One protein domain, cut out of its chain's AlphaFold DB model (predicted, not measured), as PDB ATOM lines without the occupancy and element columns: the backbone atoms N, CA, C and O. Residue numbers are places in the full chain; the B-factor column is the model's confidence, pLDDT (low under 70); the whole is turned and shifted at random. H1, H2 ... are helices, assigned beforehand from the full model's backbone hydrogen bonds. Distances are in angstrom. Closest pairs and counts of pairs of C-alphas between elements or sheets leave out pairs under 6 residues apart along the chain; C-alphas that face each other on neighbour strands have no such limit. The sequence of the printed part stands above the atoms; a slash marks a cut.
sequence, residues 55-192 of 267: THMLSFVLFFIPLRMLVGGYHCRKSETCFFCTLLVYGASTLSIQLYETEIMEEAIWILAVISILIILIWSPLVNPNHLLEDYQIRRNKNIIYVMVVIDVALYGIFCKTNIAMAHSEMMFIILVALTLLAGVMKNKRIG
ATOM      1  N   THR A  55     205.622 170.439 109.708       93.25
ATOM      2  CA  THR A  55     204.575 170.894 108.776       93.25
ATOM      3  C   THR A  55     203.188 170.409 109.207       93.25
ATOM      4  O   THR A  55     202.218 171.166 109.099       93.25
ATOM      5  N   HIS A  56     203.090 169.201 109.773       94.81
ATOM      6  CA  HIS A  56     201.845 168.669 110.327       94.81
ATOM      7  C   HIS A  56     201.388 169.439 111.572       94.81
ATOM      8  O   HIS A  56     200.220 169.809 111.673       94.81
ATOM      9  N   MET A  57     202.317 169.770 112.476       96.06
ATOM     10  CA  MET A  57     202.025 170.605 113.650       96.06
ATOM     11  C   MET A  57     201.533 171.995 113.251       96.06
ATOM     12  O   MET A  57     200.557 172.498 113.807       96.06
ATOM     13  N   LEU A  58     202.178 172.612 112.259       95.81
ATOM     14  CA  LEU A  58     201.737 173.902 111.740       95.81
ATOM     15  C   LEU A  58     200.323 173.796 111.152       95.81
ATOM     16  O   LEU A  58     199.461 174.611 111.469       95.81
ATOM     17  N   SER A  59     200.060 172.745 110.377       95.56
ATOM     18  CA  SER A  59     198.742 172.474 109.798       95.56
ATOM     19  C   SER A  59     197.670 172.239 110.874       95.56
ATOM     20  O   SER A  59     196.539 172.697 110.736       95.56
ATOM     21  N   PHE A  60     198.013 171.599 111.992       96.12
ATOM     22  CA  PHE A  60     197.097 171.422 113.122       96.12
ATOM     23  C   PHE A  60     196.688 172.761 113.736       96.12
ATOM     24  O   PHE A  60     195.510 172.998 114.009       96.12
ATOM     25  N   VAL A  61     197.652 173.663 113.918       96.31
ATOM     26  CA  VAL A  61     197.391 175.001 114.456       96.31
ATOM     27  C   VAL A  61     196.603 175.867 113.472       96.31
ATOM     28  O   VAL A  61     195.742 176.626 113.910       96.31
ATOM     29  N   LEU A  62     196.868 175.750 112.169       95.00
ATOM     30  CA  LEU A  62     196.232 176.570 111.134       95.00
ATOM     31  C   LEU A  62     194.826 176.092 110.751       95.00
ATOM     32  O   LEU A  62     193.925 176.918 110.641       95.00
ATOM     33  N   PHE A  63     194.621 174.784 110.586       95.06
ATOM     34  CA  PHE A  63     193.372 174.235 110.045       95.06
ATOM     35  C   PHE A  63     192.517 173.583 111.127       95.06
ATOM     36  O   PHE A  63     191.344 173.918 111.292       95.06
ATOM     37  N   PHE A  64     193.099 172.681 111.926       95.00
ATOM     38  CA  PHE A  64     192.314 171.923 112.901       95.00
ATOM     39  C   PHE A  64     191.772 172.813 114.018       95.00
ATOM     40  O   PHE A  64     190.567 172.813 114.264       95.00
ATOM     41  N   ILE A  65     192.640 173.562 114.712       94.50
ATOM     42  CA  ILE A  65     192.232 174.345 115.888       94.50
ATOM     43  C   ILE A  65     191.158 175.390 115.524       94.50
ATOM     44  O   ILE A  65     190.097 175.366 116.158       94.50
ATOM     45  N   PRO A  66     191.345 176.268 114.518       94.19
ATOM     46  CA  PRO A  66     190.384 177.327 114.213       94.19
ATOM     47  C   PRO A  66     189.039 176.771 113.752       94.19
ATOM     48  O   PRO A  66     187.991 177.182 114.261       94.19
ATOM     49  N   LEU A  67     189.060 175.766 112.872       93.56
ATOM     50  CA  LEU A  67     187.837 175.145 112.381       93.56
ATOM     51  C   LEU A  67     187.106 174.417 113.516       93.56
ATOM     52  O   LEU A  67     185.899 174.591 113.690       93.56
ATOM     53  N   ARG A  68     187.827 173.677 114.367       92.38
ATOM     54  CA  ARG A  68     187.248 172.947 115.506       92.38
ATOM     55  C   ARG A  68     186.651 173.865 116.572       92.38
ATOM     56  O   ARG A  68     185.681 173.458 117.226       92.38
ATOM     57  N   MET A  69     187.203 175.067 116.761       89.75
ATOM     58  CA  MET A  69     186.654 176.079 117.672       89.75
ATOM     59  C   MET A  69     185.284 176.586 117.209       89.75
ATOM     60  O   MET A  69     184.396 176.773 118.038       89.75
ATOM     61  N   LEU A  70     185.093 176.772 115.900       90.56
ATOM     62  CA  LEU A  70     183.838 177.283 115.341       90.56
ATOM     63  C   LEU A  70     182.800 176.185 115.119       90.56
ATOM     64  O   LEU A  70     181.630 176.354 115.462       90.56
ATOM     65  N   VAL A  71     183.227 175.056 114.548       93.06
ATOM     66  CA  VAL A  71     182.361 173.923 114.208       93.06
ATOM     67  C   VAL A  71     181.857 173.213 115.463       93.06
ATOM     68  O   VAL A  71     180.727 172.722 115.487       93.06
ATOM     69  N   GLY A  72     182.667 173.174 116.521       88.69
ATOM     70  CA  GLY A  72     182.394 172.355 117.694       88.69
ATOM     71  C   GLY A  72     182.687 170.876 117.433       88.69
ATOM     72  O   GLY A  72     183.426 170.513 116.523       88.69
ATOM     73  N   GLY A  73     182.158 170.002 118.286       88.62
ATOM     74  CA  GLY A  73     182.346 168.558 118.166       88.62
ATOM     75  C   GLY A  73     182.231 167.836 119.500       88.62
ATOM     76  O   GLY A  73     181.810 168.399 120.513       88.62
ATOM     77  N   TYR A  74     182.599 166.560 119.508       85.81
ATOM     78  CA  TYR A  74     182.530 165.729 120.699       85.81
ATOM     79  C   TYR A  74     183.516 166.203 121.771       85.81
ATOM     80  O   TYR A  74     184.707 166.370 121.515       85.81
ATOM     81  N   HIS A  75     183.006 166.373 122.991       82.06
ATOM     82  CA  HIS A  75     183.810 166.545 124.196       82.06
ATOM     83  C   HIS A  75     183.565 165.366 125.137       82.06
ATOM     84  O   HIS A  75     182.415 165.034 125.475       82.06
ATOM     85  N   CYS A  76     184.661 164.732 125.553       80.88
ATOM     86  CA  CYS A  76     184.650 163.668 126.547       80.88
ATOM     87  C   CYS A  76     184.113 164.188 127.888       80.88
ATOM     88  O   CYS A  76     184.242 165.363 128.215       80.88
ATOM     89  N   ARG A  77     183.526 163.295 128.695       78.06
ATOM     90  CA  ARG A  77     183.056 163.647 130.049       78.06
ATOM     91  C   ARG A  77     184.200 164.061 130.982       78.06
ATOM     92  O   ARG A  77     183.976 164.841 131.895       78.06
ATOM     93  N   LYS A  78     185.398 163.514 130.764       85.06
ATOM     94  CA  LYS A  78     186.611 163.820 131.529       85.06
ATOM     95  C   LYS A  78     187.627 164.491 130.607       85.06
ATOM     96  O   LYS A  78     187.868 163.989 129.507       85.06
ATOM     97  N   SER A  79     188.236 165.576 131.080       86.56
ATOM     98  CA  SER A  79     189.274 166.333 130.366       86.56
ATOM     99  C   SER A  79     190.473 165.456 129.992       86.56
ATOM    100  O   SER A  79     190.963 165.525 128.874       86.56
ATOM    101  N   GLU A  80     190.866 164.528 130.861       88.19
ATOM    102  CA  GLU A  80     191.993 163.617 130.605       88.19
ATOM    103  C   GLU A  80     191.740 162.627 129.478       88.19
ATOM    104  O   GLU A  80     192.615 162.365 128.664       88.19
ATOM    105  N   THR A  81     190.516 162.109 129.379       89.75
ATOM    106  CA  THR A  81     190.150 161.260 128.246       89.75
ATOM    107  C   THR A  81     190.217 162.055 126.947       89.75
ATOM    108  O   THR A  81     190.658 161.524 125.940       89.75
ATOM    109  N   CYS A  82     189.822 163.334 126.962       89.62
ATOM    110  CA  CYS A  82     189.978 164.204 125.796       89.62
ATOM    111  C   CYS A  82     191.456 164.370 125.425       89.62
ATOM    112  O   CYS A  82     191.802 164.175 124.270       89.62
ATOM    113  N   PHE A  83     192.313 164.650 126.412       93.38
ATOM    114  CA  PHE A  83     193.756 164.794 126.228       93.38
ATOM    115  C   PHE A  83     194.377 163.576 125.527       93.38
ATOM    116  O   PHE A  83     194.949 163.717 124.448       93.38
ATOM    117  N   PHE A  84     194.205 162.374 126.087       93.88
ATOM    118  CA  PHE A  84     194.796 161.162 125.511       93.88
ATOM    119  C   PHE A  84     194.193 160.799 124.151       93.88
ATOM    120  O   PHE A  84     194.930 160.408 123.253       93.88
ATOM    121  N   CYS A  85     192.876 160.958 123.966       92.75
ATOM    122  CA  CYS A  85     192.253 160.719 122.665       92.75
ATOM    123  C   CYS A  85     192.795 161.673 121.595       92.75
ATOM    124  O   CYS A  85     193.081 161.227 120.488       92.75
ATOM    125  N   THR A  86     192.956 162.961 121.912       93.25
ATOM    126  CA  THR A  86     193.495 163.936 120.960       93.25
ATOM    127  C   THR A  86     194.944 163.621 120.605       93.25
ATOM    128  O   THR A  86     195.259 163.606 119.420       93.25
ATOM    129  N   LEU A  87     195.799 163.297 121.582       96.19
ATOM    130  CA  LEU A  87     197.189 162.917 121.301       96.19
ATOM    131  C   LEU A  87     197.296 161.635 120.474       96.19
ATOM    132  O   LEU A  87     198.116 161.568 119.565       96.19
ATOM    133  N   LEU A  88     196.459 160.634 120.756       95.25
ATOM    134  CA  LEU A  88     196.442 159.386 119.995       95.25
ATOM    135  C   LEU A  88     196.038 159.631 118.540       95.25
ATOM    136  O   LEU A  88     196.710 159.160 117.628       95.25
ATOM    137  N   VAL A  89     194.956 160.381 118.324       94.12
ATOM    138  CA  VAL A  89     194.460 160.688 116.977       94.12
ATOM    139  C   VAL A  89     195.460 161.548 116.206       94.12
ATOM    140  O   VAL A  89     195.713 161.268 115.039       94.12
ATOM    141  N   TYR A  90     196.067 162.540 116.859       95.88
ATOM    142  CA  TYR A  90     197.115 163.371 116.264       95.88
ATOM    143  C   TYR A  90     198.373 162.563 115.913       95.88
ATOM    144  O   TYR A  90     198.935 162.704 114.831       95.88
ATOM    145  N   GLY A  91     198.818 161.679 116.808       95.12
ATOM    146  CA  GLY A  91     199.951 160.794 116.535       95.12
ATOM    147  C   GLY A  91     199.674 159.871 115.350       95.12
ATOM    148  O   GLY A  91     200.518 159.736 114.469       95.12
ATOM    149  N   ALA A  92     198.465 159.307 115.272       93.00
ATOM    150  CA  ALA A  92     198.043 158.492 114.138       93.00
ATOM    151  C   ALA A  92     197.994 159.289 112.820       93.00
ATOM    152  O   ALA A  92     198.436 158.775 111.796       93.00
ATOM    153  N   SER A  93     197.513 160.539 112.835       92.81
ATOM    154  CA  SER A  93     197.519 161.399 111.640       92.81
ATOM    155  C   SER A  93     198.916 161.871 111.243       92.81
ATOM    156  O   SER A  93     199.164 162.121 110.071       92.81
ATOM    157  N   THR A  94     199.843 161.970 112.196       93.12
ATOM    158  CA  THR A  94     201.246 162.280 111.892       93.12
ATOM    159  C   THR A  94     201.919 161.085 111.218       93.12
ATOM    160  O   THR A  94     202.580 161.239 110.197       93.12
ATOM    161  N   LEU A  95     201.695 159.873 111.738       90.50
ATOM    162  CA  LEU A  95     202.212 158.639 111.139       90.50
ATOM    163  C   LEU A  95     201.633 158.377 109.745       90.50
ATOM    164  O   LEU A  95     202.327 157.818 108.902       90.50
ATOM    165  N   SER A  96     200.391 158.790 109.470       87.81
ATOM    166  CA  SER A  96     199.800 158.592 108.143       87.81
ATOM    167  C   SER A  96     200.515 159.376 107.041       87.81
ATOM    168  O   SER A  96     200.487 158.923 105.903       87.81
ATOM    169  N   ILE A  97     201.204 160.481 107.360       86.31
ATOM    170  CA  ILE A  97     202.055 161.196 106.392       86.31
ATOM    171  C   ILE A  97     203.197 160.300 105.914       86.31
ATOM    172  O   ILE A  97     203.475 160.244 104.723       86.31
ATOM    173  N   GLN A  98     203.832 159.570 106.830       81.75
ATOM    174  CA  GLN A  98     204.977 158.712 106.514       81.75
ATOM    175  C   GLN A  98     204.578 157.460 105.724       81.75
ATOM    176  O   GLN A  98     205.418 156.850 105.077       81.75
ATOM    177  N   LEU A  99     203.303 157.069 105.791       80.19
ATOM    178  CA  LEU A  99     202.747 155.911 105.084       80.19
ATOM    179  C   LEU A  99     202.054 156.297 103.766       80.19
ATOM    180  O   LEU A  99     201.480 155.439 103.093       80.19
ATOM    181  N   TYR A 100     202.059 157.584 103.413       73.06
ATOM    182  CA  TYR A 100     201.382 158.111 102.235       73.06
ATOM    183  C   TYR A 100     202.208 157.834 100.971       73.06
ATOM    184  O   TYR A 100     202.989 158.672 100.530       73.06
ATOM    185  N   GLU A 101     202.059 156.635 100.402       61.25
ATOM    186  CA  GLU A 101     202.851 156.206  99.232       61.25
ATOM    187  C   GLU A 101     202.017 155.688  98.042       61.25
ATOM    188  O   GLU A 101     202.588 155.364  97.004       61.25
ATOM    189  N   THR A 102     200.679 155.604  98.132       61.97
ATOM    190  CA  THR A 102     199.860 154.980  97.067       61.97
ATOM    191  C   THR A 102     198.777 155.895  96.491       61.97
ATOM    192  O   THR A 102     198.022 156.522  97.232       61.97
ATOM    193  N   GLU A 103     198.638 155.898  95.159       62.72
ATOM    194  CA  GLU A 103     197.632 156.689  94.421       62.72
ATOM    195  C   GLU A 103     196.184 156.334  94.819       62.72
ATOM    196  O   GLU A 103     195.318 157.199  94.907       62.72
ATOM    197  N   ILE A 104     195.915 155.066  95.157       60.47
ATOM    198  CA  ILE A 104     194.585 154.617  95.613       60.47
ATOM    199  C   ILE A 104     194.207 155.262  96.957       60.47
ATOM    200  O   ILE A 104     193.033 155.551  97.207       60.47
ATOM    201  N   MET A 105     195.182 155.496  97.842       71.75
ATOM    202  CA  MET A 105     194.916 156.172  99.112       71.75
ATOM    203  C   MET A 105     194.596 157.655  98.902       71.75
ATOM    204  O   MET A 105     193.747 158.184  99.616       71.75
ATOM    205  N   GLU A 106     195.191 158.299  97.899       76.81
ATOM    206  CA  GLU A 106     194.938 159.706  97.573       76.81
ATOM    207  C   GLU A 106     193.482 159.959  97.156       76.81
ATOM    208  O   GLU A 106     192.808 160.805  97.753       76.81
ATOM    209  N   GLU A 107     192.952 159.179  96.207       83.25
ATOM    210  CA  GLU A 107     191.563 159.325  95.743       83.25
ATOM    211  C   GLU A 107     190.550 159.114  96.879       83.25
ATOM    212  O   GLU A 107     189.594 159.881  97.038       83.25
ATOM    213  N   ALA A 108     190.771 158.092  97.712       85.94
ATOM    214  CA  ALA A 108     189.889 157.774  98.830       85.94
ATOM    215  C   ALA A 108     189.868 158.887  99.890       85.94
ATOM    216  O   ALA A 108     188.797 159.244 100.396       85.94
ATOM    217  N   ILE A 109     191.033 159.454 100.222       87.19
ATOM    218  CA  ILE A 109     191.134 160.549 101.193       87.19
ATOM    219  C   ILE A 109     190.468 161.811 100.627       87.19
ATOM    220  O   ILE A 109     189.733 162.480 101.355       87.19
ATOM    221  N   TRP A 110     190.625 162.090  99.330       89.62
ATOM    222  CA  TRP A 110     189.970 163.224  98.677       89.62
ATOM    223  C   TRP A 110     188.440 163.119  98.715       89.62
ATOM    224  O   TRP A 110     187.757 164.056  99.136       89.62
ATOM    225  N   ILE A 111     187.886 161.948  98.381       91.62
ATOM    226  CA  ILE A 111     186.441 161.687  98.492       91.62
ATOM    227  C   ILE A 111     185.968 161.890  99.939       91.62
ATOM    228  O   ILE A 111     184.946 162.541 100.182       91.62
ATOM    229  N   LEU A 112     186.715 161.368 100.916       93.62
ATOM    230  CA  LEU A 112     186.370 161.505 102.329       93.62
ATOM    231  C   LEU A 112     186.422 162.966 102.801       93.62
ATOM    232  O   LEU A 112     185.591 163.375 103.617       93.62
ATOM    233  N   ALA A 113     187.341 163.771 102.271       93.56
ATOM    234  CA  ALA A 113     187.443 165.196 102.563       93.56
ATOM    235  C   ALA A 113     186.246 165.984 102.024       93.56
ATOM    236  O   ALA A 113     185.653 166.779 102.756       93.56
ATOM    237  N   VAL A 114     185.810 165.703 100.791       95.06
ATOM    238  CA  VAL A 114     184.598 166.308 100.214       95.06
ATOM    239  C   VAL A 114     183.369 165.965 101.056       95.06
ATOM    240  O   VAL A 114     182.589 166.849 101.418       95.06
ATOM    241  N   ILE A 115     183.218 164.696 101.448       96.56
ATOM    242  CA  ILE A 115     182.148 164.267 102.358       96.56
ATOM    243  C   ILE A 115     182.249 165.016 103.697       96.56
ATOM    244  O   ILE A 115     181.238 165.478 104.225       96.56
ATOM    245  N   SER A 116     183.458 165.188 104.228       96.88
ATOM    246  CA  SER A 116     183.716 165.899 105.486       96.88
ATOM    247  C   SER A 116     183.301 167.367 105.428       96.88
ATOM    248  O   SER A 116     182.659 167.852 106.361       96.88
ATOM    249  N   ILE A 117     183.558 168.052 104.312       96.12
ATOM    250  CA  ILE A 117     183.067 169.413 104.072       96.12
ATOM    251  C   ILE A 117     181.536 169.438 104.125       96.12
ATOM    252  O   ILE A 117     180.964 170.243 104.860       96.12
ATOM    253  N   LEU A 118     180.852 168.527 103.423       96.12
ATOM    254  CA  LEU A 118     179.384 168.465 103.432       96.12
ATOM    255  C   LEU A 118     178.827 168.249 104.848       96.12
ATOM    256  O   LEU A 118     177.894 168.942 105.260       96.12
ATOM    257  N   ILE A 119     179.425 167.333 105.614       95.75
ATOM    258  CA  ILE A 119     179.082 167.080 107.022       95.75
ATOM    259  C   ILE A 119     179.199 168.380 107.836       95.75
ATOM    260  O   ILE A 119     178.277 168.731 108.580       95.75
ATOM    261  N   ILE A 120     180.313 169.103 107.692       95.75
ATOM    262  CA  ILE A 120     180.565 170.358 108.407       95.75
ATOM    263  C   ILE A 120     179.515 171.407 108.037       95.75
ATOM    264  O   ILE A 120     178.907 171.992 108.932       95.75
ATOM    265  N   LEU A 121     179.225 171.615 106.752       93.88
ATOM    266  CA  LEU A 121     178.266 172.637 106.315       93.88
ATOM    267  C   LEU A 121     176.821 172.353 106.766       93.88
ATOM    268  O   LEU A 121     176.051 173.292 106.991       93.88
ATOM    269  N   ILE A 122     176.446 171.078 106.919       93.00
ATOM    270  CA  ILE A 122     175.095 170.665 107.328       93.00
ATOM    271  C   ILE A 122     174.905 170.753 108.848       93.00
ATOM    272  O   ILE A 122     173.865 171.231 109.306       93.00
ATOM    273  N   TRP A 123     175.874 170.274 109.636       91.62
ATOM    274  CA  TRP A 123     175.698 170.078 111.084       91.62
ATOM    275  C   TRP A 123     176.396 171.106 111.976       91.62
ATOM    276  O   TRP A 123     176.204 171.065 113.194       91.62
ATOM    277  N   SER A 124     177.177 172.025 111.410       90.38
ATOM    278  CA  SER A 124     177.814 173.097 112.177       90.38
ATOM    279  C   SER A 124     176.943 174.366 112.295       90.38
ATOM    280  O   SER A 124     176.097 174.634 111.434       90.38
ATOM    281  N   PRO A 125     177.152 175.184 113.347       90.00
ATOM    282  CA  PRO A 125     177.966 174.901 114.531       90.00
ATOM    283  C   PRO A 125     177.238 173.969 115.518       90.00
ATOM    284  O   PRO A 125     176.038 174.103 115.762       90.00
ATOM    285  N   LEU A 126     177.970 173.036 116.132       86.69
ATOM    286  CA  LEU A 126     177.421 172.140 117.147       86.69
ATOM    287  C   LEU A 126     177.364 172.835 118.512       86.69
ATOM    288  O   LEU A 126     178.388 173.031 119.168       86.69
ATOM    289  N   VAL A 127     176.152 173.138 118.980       78.50
ATOM    290  CA  VAL A 127     175.934 173.743 120.303       78.50
ATOM    291  C   VAL A 127     176.175 172.718 121.417       78.50
ATOM    292  O   VAL A 127     175.642 171.603 121.399       78.50
ATOM    293  N   ASN A 128     176.976 173.106 122.411       70.75
ATOM    294  CA  ASN A 128     177.328 172.284 123.565       70.75
ATOM    295  C   ASN A 128     176.534 172.751 124.804       70.75
ATOM    296  O   ASN A 128     176.494 173.944 125.080       70.75
ATOM    297  N   PRO A 129     175.958 171.859 125.626       63.41
ATOM    298  CA  PRO A 129     175.244 172.262 126.843       63.41
ATOM    299  C   PRO A 129     176.164 172.853 127.929       63.41
ATOM    300  O   PRO A 129     175.695 173.398 128.928       63.41
ATOM    301  N   ASN A 130     177.485 172.736 127.774       61.84
ATOM    302  CA  ASN A 130     178.477 173.427 128.602       61.84
ATOM    303  C   ASN A 130     178.827 174.829 128.093       61.84
ATOM    304  O   ASN A 130     179.371 175.609 128.862       61.84
ATOM    305  N   HIS A 131     178.514 175.141 126.836       67.12
ATOM    306  CA  HIS A 131     178.793 176.426 126.212       67.12
ATOM    307  C   HIS A 131     177.632 176.781 125.286       67.12
ATOM    308  O   HIS A 131     177.584 176.374 124.121       67.12
ATOM    309  N   LEU A 132     176.656 177.476 125.863       68.56
ATOM    310  CA  LEU A 132     175.467 177.901 125.146       68.56
ATOM    311  C   LEU A 132     175.838 179.083 124.270       68.56
ATOM    312  O   LEU A 132     176.380 180.071 124.752       68.56
ATOM    313  N   LEU A 133     175.556 178.935 122.983       71.88
ATOM    314  CA  LEU A 133     175.684 180.012 122.022       71.88
ATOM    315  C   LEU A 133     174.324 180.668 121.851       71.88
ATOM    316  O   LEU A 133     173.305 179.982 121.763       71.88
ATOM    317  N   GLU A 134     174.331 181.986 121.759       74.06
ATOM    318  CA  GLU A 134     173.151 182.746 121.377       74.06
ATOM    319  C   GLU A 134     172.884 182.640 119.870       74.06
ATOM    320  O   GLU A 134     173.798 182.413 119.072       74.06
ATOM    321  N   ASP A 135     171.644 182.882 119.441       75.50
ATOM    322  CA  ASP A 135     171.249 182.747 118.032       75.50
ATOM    323  C   ASP A 135     172.065 183.640 117.086       75.50
ATOM    324  O   ASP A 135     172.384 183.247 115.957       75.50
ATOM    325  N   TYR A 136     172.445 184.840 117.540       77.94
ATOM    326  CA  TYR A 136     173.308 185.725 116.757       77.94
ATOM    327  C   TYR A 136     174.720 185.135 116.598       77.94
ATOM    328  O   TYR A 136     175.296 185.221 115.513       77.94
ATOM    329  N   GLN A 137     175.259 184.497 117.645       78.56
ATOM    330  CA  GLN A 137     176.576 183.855 117.626       78.56
ATOM    331  C   GLN A 137     176.557 182.623 116.732       78.56
ATOM    332  O   GLN A 137     177.489 182.426 115.960       78.56
ATOM    333  N   ILE A 138     175.480 181.835 116.774       84.44
ATOM    334  CA  ILE A 138     175.275 180.686 115.884       84.44
ATOM    335  C   ILE A 138     175.291 181.148 114.425       84.44
ATOM    336  O   ILE A 138     176.023 180.587 113.609       84.44
ATOM    337  N   ARG A 139     174.532 182.201 114.092       85.56
ATOM    338  CA  ARG A 139     174.471 182.738 112.724       85.56
ATOM    339  C   ARG A 139     175.815 183.302 112.267       85.56
ATOM    340  O   ARG A 139     176.256 183.002 111.160       85.56
ATOM    341  N   ARG A 140     176.483 184.078 113.126       89.75
ATOM    342  CA  ARG A 140     177.822 184.619 112.861       89.75
ATOM    343  C   ARG A 140     178.830 183.496 112.625       89.75
ATOM    344  O   ARG A 140     179.508 183.505 111.606       89.75
ATOM    345  N   ASN A 141     178.904 182.520 113.529       89.38
ATOM    346  CA  ASN A 141     179.849 181.410 113.429       89.38
ATOM    347  C   ASN A 141     179.593 180.584 112.169       89.38
ATOM    348  O   ASN A 141     180.547 180.208 111.504       89.38
ATOM    349  N   LYS A 142     178.328 180.371 111.787       91.06
ATOM    350  CA  LYS A 142     177.989 179.690 110.535       91.06
ATOM    351  C   LYS A 142     178.546 180.421 109.308       91.06
ATOM    352  O   LYS A 142     179.143 179.785 108.446       91.06
ATOM    353  N   ASN A 143     178.423 181.748 109.255       92.06
ATOM    354  CA  ASN A 143     179.014 182.546 108.176       92.06
ATOM    355  C   ASN A 143     180.547 182.466 108.174       92.06
ATOM    356  O   ASN A 143     181.139 182.303 107.112       92.06
ATOM    357  N   ILE A 144     181.186 182.532 109.348       94.56
ATOM    358  CA  ILE A 144     182.647 182.400 109.460       94.56
ATOM    359  C   ILE A 144     183.099 181.014 108.982       94.56
ATOM    360  O   ILE A 144     184.074 180.927 108.247       94.56
ATOM    361  N   ILE A 145     182.371 179.945 109.325       94.50
ATOM    362  CA  ILE A 145     182.671 178.580 108.868       94.50
ATOM    363  C   ILE A 145     182.594 178.487 107.342       94.50
ATOM    364  O   ILE A 145     183.501 177.926 106.741       94.50
ATOM    365  N   TYR A 146     181.565 179.059 106.701       93.94
ATOM    366  CA  TYR A 146     181.489 179.077 105.234       93.94
ATOM    367  C   TYR A 146     182.698 179.773 104.607       93.94
ATOM    368  O   TYR A 146     183.296 179.237 103.679       93.94
ATOM    369  N   VAL A 147     183.076 180.945 105.128       95.19
ATOM    370  CA  VAL A 147     184.246 181.688 104.638       95.19
ATOM    371  C   VAL A 147     185.530 180.889 104.853       95.19
ATOM    372  O   VAL A 147     186.340 180.795 103.938       95.19
ATOM    373  N   MET A 148     185.700 180.269 106.021       94.56
ATOM    374  CA  MET A 148     186.868 179.439 106.315       94.56
ATOM    375  C   MET A 148     186.973 178.228 105.397       94.56
ATOM    376  O   MET A 148     188.038 178.002 104.853       94.56
ATOM    377  N   VAL A 149     185.877 177.508 105.145       94.56
ATOM    378  CA  VAL A 149     185.889 176.365 104.216       94.56
ATOM    379  C   VAL A 149     186.299 176.799 102.806       94.56
ATOM    380  O   VAL A 149     187.036 176.083 102.138       94.56
ATOM    381  N   VAL A 150     185.855 177.972 102.342       95.38
ATOM    382  CA  VAL A 150     186.283 178.512 101.038       95.38
ATOM    383  C   VAL A 150     187.780 178.836 101.036       95.38
ATOM    384  O   VAL A 150     188.459 178.553 100.050       95.38
ATOM    385  N   ILE A 151     188.293 179.411 102.127       95.38
ATOM    386  CA  ILE A 151     189.722 179.705 102.287       95.38
ATOM    387  C   ILE A 151     190.541 178.410 102.310       95.38
ATOM    388  O   ILE A 151     191.511 178.330 101.566       95.38
ATOM    389  N   ASP A 152     190.131 177.405 103.084       93.81
ATOM    390  CA  ASP A 152     190.791 176.096 103.164       93.81
ATOM    391  C   ASP A 152     190.850 175.449 101.767       93.81
ATOM    392  O   ASP A 152     191.917 175.144 101.257       93.81
ATOM    393  N   VAL A 153     189.734 175.388 101.028       94.25
ATOM    394  CA  VAL A 153     189.738 174.845  99.652       94.25
ATOM    395  C   VAL A 153     190.703 175.598  98.721       94.25
ATOM    396  O   VAL A 153     191.372 174.979  97.887       94.25
ATOM    397  N   ALA A 154     190.799 176.925  98.843       95.38
ATOM    398  CA  ALA A 154     191.744 177.715  98.057       95.38
ATOM    399  C   ALA A 154     193.205 177.440  98.459       95.38
ATOM    400  O   ALA A 154     194.066 177.308  97.587       95.38
ATOM    401  N   LEU A 155     193.478 177.336  99.762       95.31
ATOM    402  CA  LEU A 155     194.794 177.024 100.313       95.31
ATOM    403  C   LEU A 155     195.245 175.614  99.928       95.31
ATOM    404  O   LEU A 155     196.363 175.463  99.437       95.31
ATOM    405  N   TYR A 156     194.360 174.623 100.010       93.69
ATOM    406  CA  TYR A 156     194.599 173.264  99.534       93.69
ATOM    407  C   TYR A 156     195.097 173.252  98.083       93.69
ATOM    408  O   TYR A 156     196.140 172.671  97.784       93.69
ATOM    409  N   GLY A 157     194.426 173.979  97.179       92.50
ATOM    410  CA  GLY A 157     194.841 174.079  95.774       92.50
ATOM    411  C   GLY A 157     196.241 174.683  95.576       92.50
ATOM    412  O   GLY A 157     196.946 174.322  94.628       92.50
ATOM    413  N   ILE A 158     196.669 175.573  96.475       95.00
ATOM    414  CA  ILE A 158     198.027 176.135  96.497       95.00
ATOM    415  C   ILE A 158     199.021 175.105  97.052       95.00
ATOM    416  O   ILE A 158     200.100 174.916  96.477       95.00
ATOM    417  N   PHE A 159     198.677 174.408  98.136       93.88
ATOM    418  CA  PHE A 159     199.552 173.423  98.774       93.88
ATOM    419  C   PHE A 159     199.767 172.173  97.931       93.88
ATOM    420  O   PHE A 159     200.893 171.688  97.893       93.88
ATOM    421  N   CYS A 160     198.786 171.731  97.139       90.38
ATOM    422  CA  CYS A 160     198.988 170.661  96.156       90.38
ATOM    423  C   CYS A 160     200.169 170.934  95.206       90.38
ATOM    424  O   CYS A 160     200.803 169.998  94.733       90.38
ATOM    425  N   LYS A 161     200.488 172.208  94.932       91.88
ATOM    426  CA  LYS A 161     201.602 172.603  94.051       91.88
ATOM    427  C   LYS A 161     202.894 172.934  94.793       91.88
ATOM    428  O   LYS A 161     203.962 172.870  94.197       91.88
ATOM    429  N   THR A 162     202.794 173.363  96.048       92.50
ATOM    430  CA  THR A 162     203.919 173.951  96.794       92.50
ATOM    431  C   THR A 162     204.418 173.067  97.930       92.50
ATOM    432  O   THR A 162     205.616 173.041  98.195       92.50
ATOM    433  N   ASN A 163     203.521 172.351  98.610       91.06
ATOM    434  CA  ASN A 163     203.830 171.526  99.770       91.06
ATOM    435  C   ASN A 163     202.775 170.418  99.959       91.06
ATOM    436  O   ASN A 163     201.766 170.604 100.642       91.06
ATOM    437  N   ILE A 164     203.040 169.243  99.382       88.44
ATOM    438  CA  ILE A 164     202.123 168.091  99.410       88.44
ATOM    439  C   ILE A 164     201.848 167.622 100.849       88.44
ATOM    440  O   ILE A 164     200.709 167.304 101.183       88.44
ATOM    441  N   ALA A 165     202.852 167.651 101.734       89.62
ATOM    442  CA  ALA A 165     202.678 167.263 103.136       89.62
ATOM    443  C   ALA A 165     201.678 168.175 103.872       89.62
ATOM    444  O   ALA A 165     200.889 167.706 104.698       89.62
ATOM    445  N   MET A 166     201.672 169.473 103.551       92.38
ATOM    446  CA  MET A 166     200.705 170.433 104.089       92.38
ATOM    447  C   MET A 166     199.297 170.187 103.533       92.38
ATOM    448  O   MET A 166     198.356 170.121 104.318       92.38
ATOM    449  N   ALA A 167     199.166 169.947 102.222       92.50
ATOM    450  CA  ALA A 167     197.885 169.610 101.591       92.50
ATOM    451  C   ALA A 167     197.268 168.328 102.183       92.50
ATOM    452  O   ALA A 167     196.083 168.285 102.515       92.50
ATOM    453  N   HIS A 168     198.085 167.289 102.381       91.12
ATOM    454  CA  HIS A 168     197.653 166.050 103.025       91.12
ATOM    455  C   HIS A 168     197.230 166.280 104.485       91.12
ATOM    456  O   HIS A 168     196.192 165.783 104.925       91.12
ATOM    457  N   SER A 169     198.003 167.067 105.240       93.31
ATOM    458  CA  SER A 169     197.695 167.385 106.639       93.31
ATOM    459  C   SER A 169     196.382 168.150 106.786       93.31
ATOM    460  O   SER A 169     195.558 167.800 107.626       93.31
ATOM    461  N   GLU A 170     196.165 169.167 105.954       94.56
ATOM    462  CA  GLU A 170     194.914 169.922 105.884       94.56
ATOM    463  C   GLU A 170     193.717 168.993 105.642       94.56
ATOM    464  O   GLU A 170     192.733 169.016 106.390       94.56
ATOM    465  N   MET A 171     193.847 168.096 104.663       93.56
ATOM    466  CA  MET A 171     192.821 167.119 104.320       93.56
ATOM    467  C   MET A 171     192.532 166.141 105.473       93.56
ATOM    468  O   MET A 171     191.377 165.850 105.791       93.56
ATOM    469  N   MET A 172     193.563 165.677 106.177       93.62
ATOM    470  CA  MET A 172     193.380 164.851 107.373       93.62
ATOM    471  C   MET A 172     192.657 165.612 108.486       93.62
ATOM    472  O   MET A 172     191.760 165.066 109.135       93.62
ATOM    473  N   PHE A 173     192.986 166.885 108.702       95.75
ATOM    474  CA  PHE A 173     192.362 167.669 109.761       95.75
ATOM    475  C   PHE A 173     190.902 168.008 109.482       95.75
ATOM    476  O   PHE A 173     190.101 167.937 110.419       95.75
ATOM    477  N   ILE A 174     190.513 168.283 108.233       96.06
ATOM    478  CA  ILE A 174     189.095 168.500 107.912       96.06
ATOM    479  C   ILE A 174     188.267 167.227 108.142       96.06
ATOM    480  O   ILE A 174     187.169 167.293 108.705       96.06
ATOM    481  N   ILE A 175     188.834 166.058 107.821       95.81
ATOM    482  CA  ILE A 175     188.221 164.751 108.095       95.81
ATOM    483  C   ILE A 175     188.073 164.536 109.603       95.81
ATOM    484  O   ILE A 175     186.988 164.201 110.087       95.81
ATOM    485  N   LEU A 176     189.129 164.781 110.381       95.50
ATOM    486  CA  LEU A 176     189.083 164.645 111.838       95.50
ATOM    487  C   LEU A 176     188.061 165.593 112.478       95.50
ATOM    488  O   LEU A 176     187.319 165.178 113.377       95.50
ATOM    489  N   VAL A 177     187.962 166.841 112.010       96.19
ATOM    490  CA  VAL A 177     186.933 167.782 112.473       96.19
ATOM    491  C   VAL A 177     185.540 167.219 112.201       96.19
ATOM    492  O   VAL A 177     184.738 167.139 113.137       96.19
ATOM    493  N   ALA A 178     185.264 166.751 110.981       96.69
ATOM    494  CA  ALA A 178     183.977 166.160 110.622       96.69
ATOM    495  C   ALA A 178     183.639 164.915 111.463       96.69
ATOM    496  O   ALA A 178     182.511 164.783 111.948       96.69
ATOM    497  N   LEU A 179     184.611 164.036 111.724       95.19
ATOM    498  CA  LEU A 179     184.427 162.869 112.592       95.19
ATOM    499  C   LEU A 179     184.093 163.276 114.032       95.19
ATOM    500  O   LEU A 179     183.161 162.732 114.635       95.19
ATOM    501  N   THR A 180     184.801 164.265 114.590       93.75
ATOM    502  CA  THR A 180     184.489 164.752 115.942       93.75
ATOM    503  C   THR A 180     183.130 165.454 116.002       93.75
ATOM    504  O   THR A 180     182.420 165.311 117.001       93.75
ATOM    505  N   LEU A 181     182.729 166.161 114.940       94.38
ATOM    506  CA  LEU A 181     181.401 166.753 114.792       94.38
ATOM    507  C   LEU A 181     180.319 165.671 114.797       94.38
ATOM    508  O   LEU A 181     179.398 165.740 115.613       94.38
ATOM    509  N   LEU A 182     180.461 164.638 113.963       94.12
ATOM    510  CA  LEU A 182     179.528 163.511 113.901       94.12
ATOM    511  C   LEU A 182     179.400 162.797 115.246       94.12
ATOM    512  O   LEU A 182     178.283 162.577 115.716       94.12
ATOM    513  N   ALA A 183     180.516 162.500 115.914       92.06
ATOM    514  CA  ALA A 183     180.499 161.908 117.249       92.06
ATOM    515  C   ALA A 183     179.734 162.793 118.256       92.06
ATOM    516  O   ALA A 183     178.977 162.292 119.092       92.06
ATOM    517  N   GLY A 184     179.875 164.118 118.146       90.19
ATOM    518  CA  GLY A 184     179.129 165.092 118.939       90.19
ATOM    519  C   GLY A 184     177.626 165.078 118.640       90.19
ATOM    520  O   GLY A 184     176.813 164.994 119.561       90.19
ATOM    521  N   VAL A 185     177.248 165.070 117.360       89.44
ATOM    522  CA  VAL A 185     175.850 164.963 116.909       89.44
ATOM    523  C   VAL A 185     175.218 163.656 117.395       89.44
ATOM    524  O   VAL A 185     174.107 163.664 117.926       89.44
ATOM    525  N   MET A 186     175.926 162.531 117.274       88.88
ATOM    526  CA  MET A 186     175.465 161.221 117.745       88.88
ATOM    527  C   MET A 186     175.267 161.204 119.263       88.88
ATOM    528  O   MET A 186     174.260 160.678 119.740       88.88
ATOM    529  N   LYS A 187     176.183 161.813 120.027       85.00
ATOM    530  CA  LYS A 187     176.039 161.976 121.481       85.00
ATOM    531  C   LYS A 187     174.778 162.773 121.825       85.00
ATOM    532  O   LYS A 187     173.990 162.324 122.654       85.00
ATOM    533  N   ASN A 188     174.558 163.906 121.155       81.19
ATOM    534  CA  ASN A 188     173.382 164.751 121.375       81.19
ATOM    535  C   ASN A 188     172.075 164.026 121.008       81.19
ATOM    536  O   ASN A 188     171.081 164.166 121.718       81.19
ATOM    537  N   LYS A 189     172.075 163.199 119.951       79.44
ATOM    538  CA  LYS A 189     170.928 162.347 119.597       79.44
ATOM    539  C   LYS A 189     170.656 161.262 120.647       79.44
ATOM    540  O   LYS A 189     169.497 161.062 120.989       79.44
ATOM    541  N   ARG A 190     171.694 160.595 121.179       75.56
ATOM    542  CA  ARG A 190     171.558 159.522 122.192       75.56
ATOM    543  C   ARG A 190     171.039 160.013 123.538       75.56
ATOM    544  O   ARG A 190     170.224 159.332 124.139       75.56
ATOM    545  N   ILE A 191     171.503 161.176 123.993       68.88
ATOM    546  CA  ILE A 191     171.004 161.817 125.223       68.88
ATOM    547  C   ILE A 191     169.523 162.214 125.041       68.88
ATOM    548  O   ILE A 191     168.763 162.322 125.991       68.88
ATOM    549  N   GLY A 192     169.042 162.347 123.803       62.78
ATOM    550  CA  GLY A 192     167.654 162.689 123.527       62.78
ATOM    551  C   GLY A 192     167.353 164.149 123.876       62.78
ATOM    552  O   GLY A 192     167.881 164.743 124.818       62.78
TER     553      GLY A 192
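What this domain is: This is residues 55 to 192 of the 267 residues of an uncharacterized protein of Eubacterium ventriosum (UniProt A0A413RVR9). H1, H3 and H4 pack round the long helix H5 as a bundle, and H2 packs on H5 opposite H4. The printed part has 138 residues, with five named helices, H1 to H5, and no named strand. All helix, it is compact, with a radius of gyration of the C-alphas of 15.2 A and spans of 43 by 32 by 24 A.

How they stand to each other: H1, residues 55 to 71, touches the hub, H5, residues 164 to 192; their closest C-alphas, those of Phe 64 and Phe 173, are 5.3 A apart. H2, residues 79 to 98, touches H5 with residues 93 to 97 alone. H3, residues 103 to 123, touches H5 at a steep tilt of 44 degrees. H4, residues 135 to 162, and H5 form a hairpin. Every O i to N i+4 pair in H3 and H5 is within hydrogen-bond range.

Where its parts are: H1 begins at C-alpha 55 (204.575, 170.894, 108.776); H5, 42.4 A long, ends at C-alpha 192 (167.654, 162.689, 123.527).

The domain as a whole: The printed part has no cut, the H3 to H4 link is long, and 10 residues are under pLDDT 70.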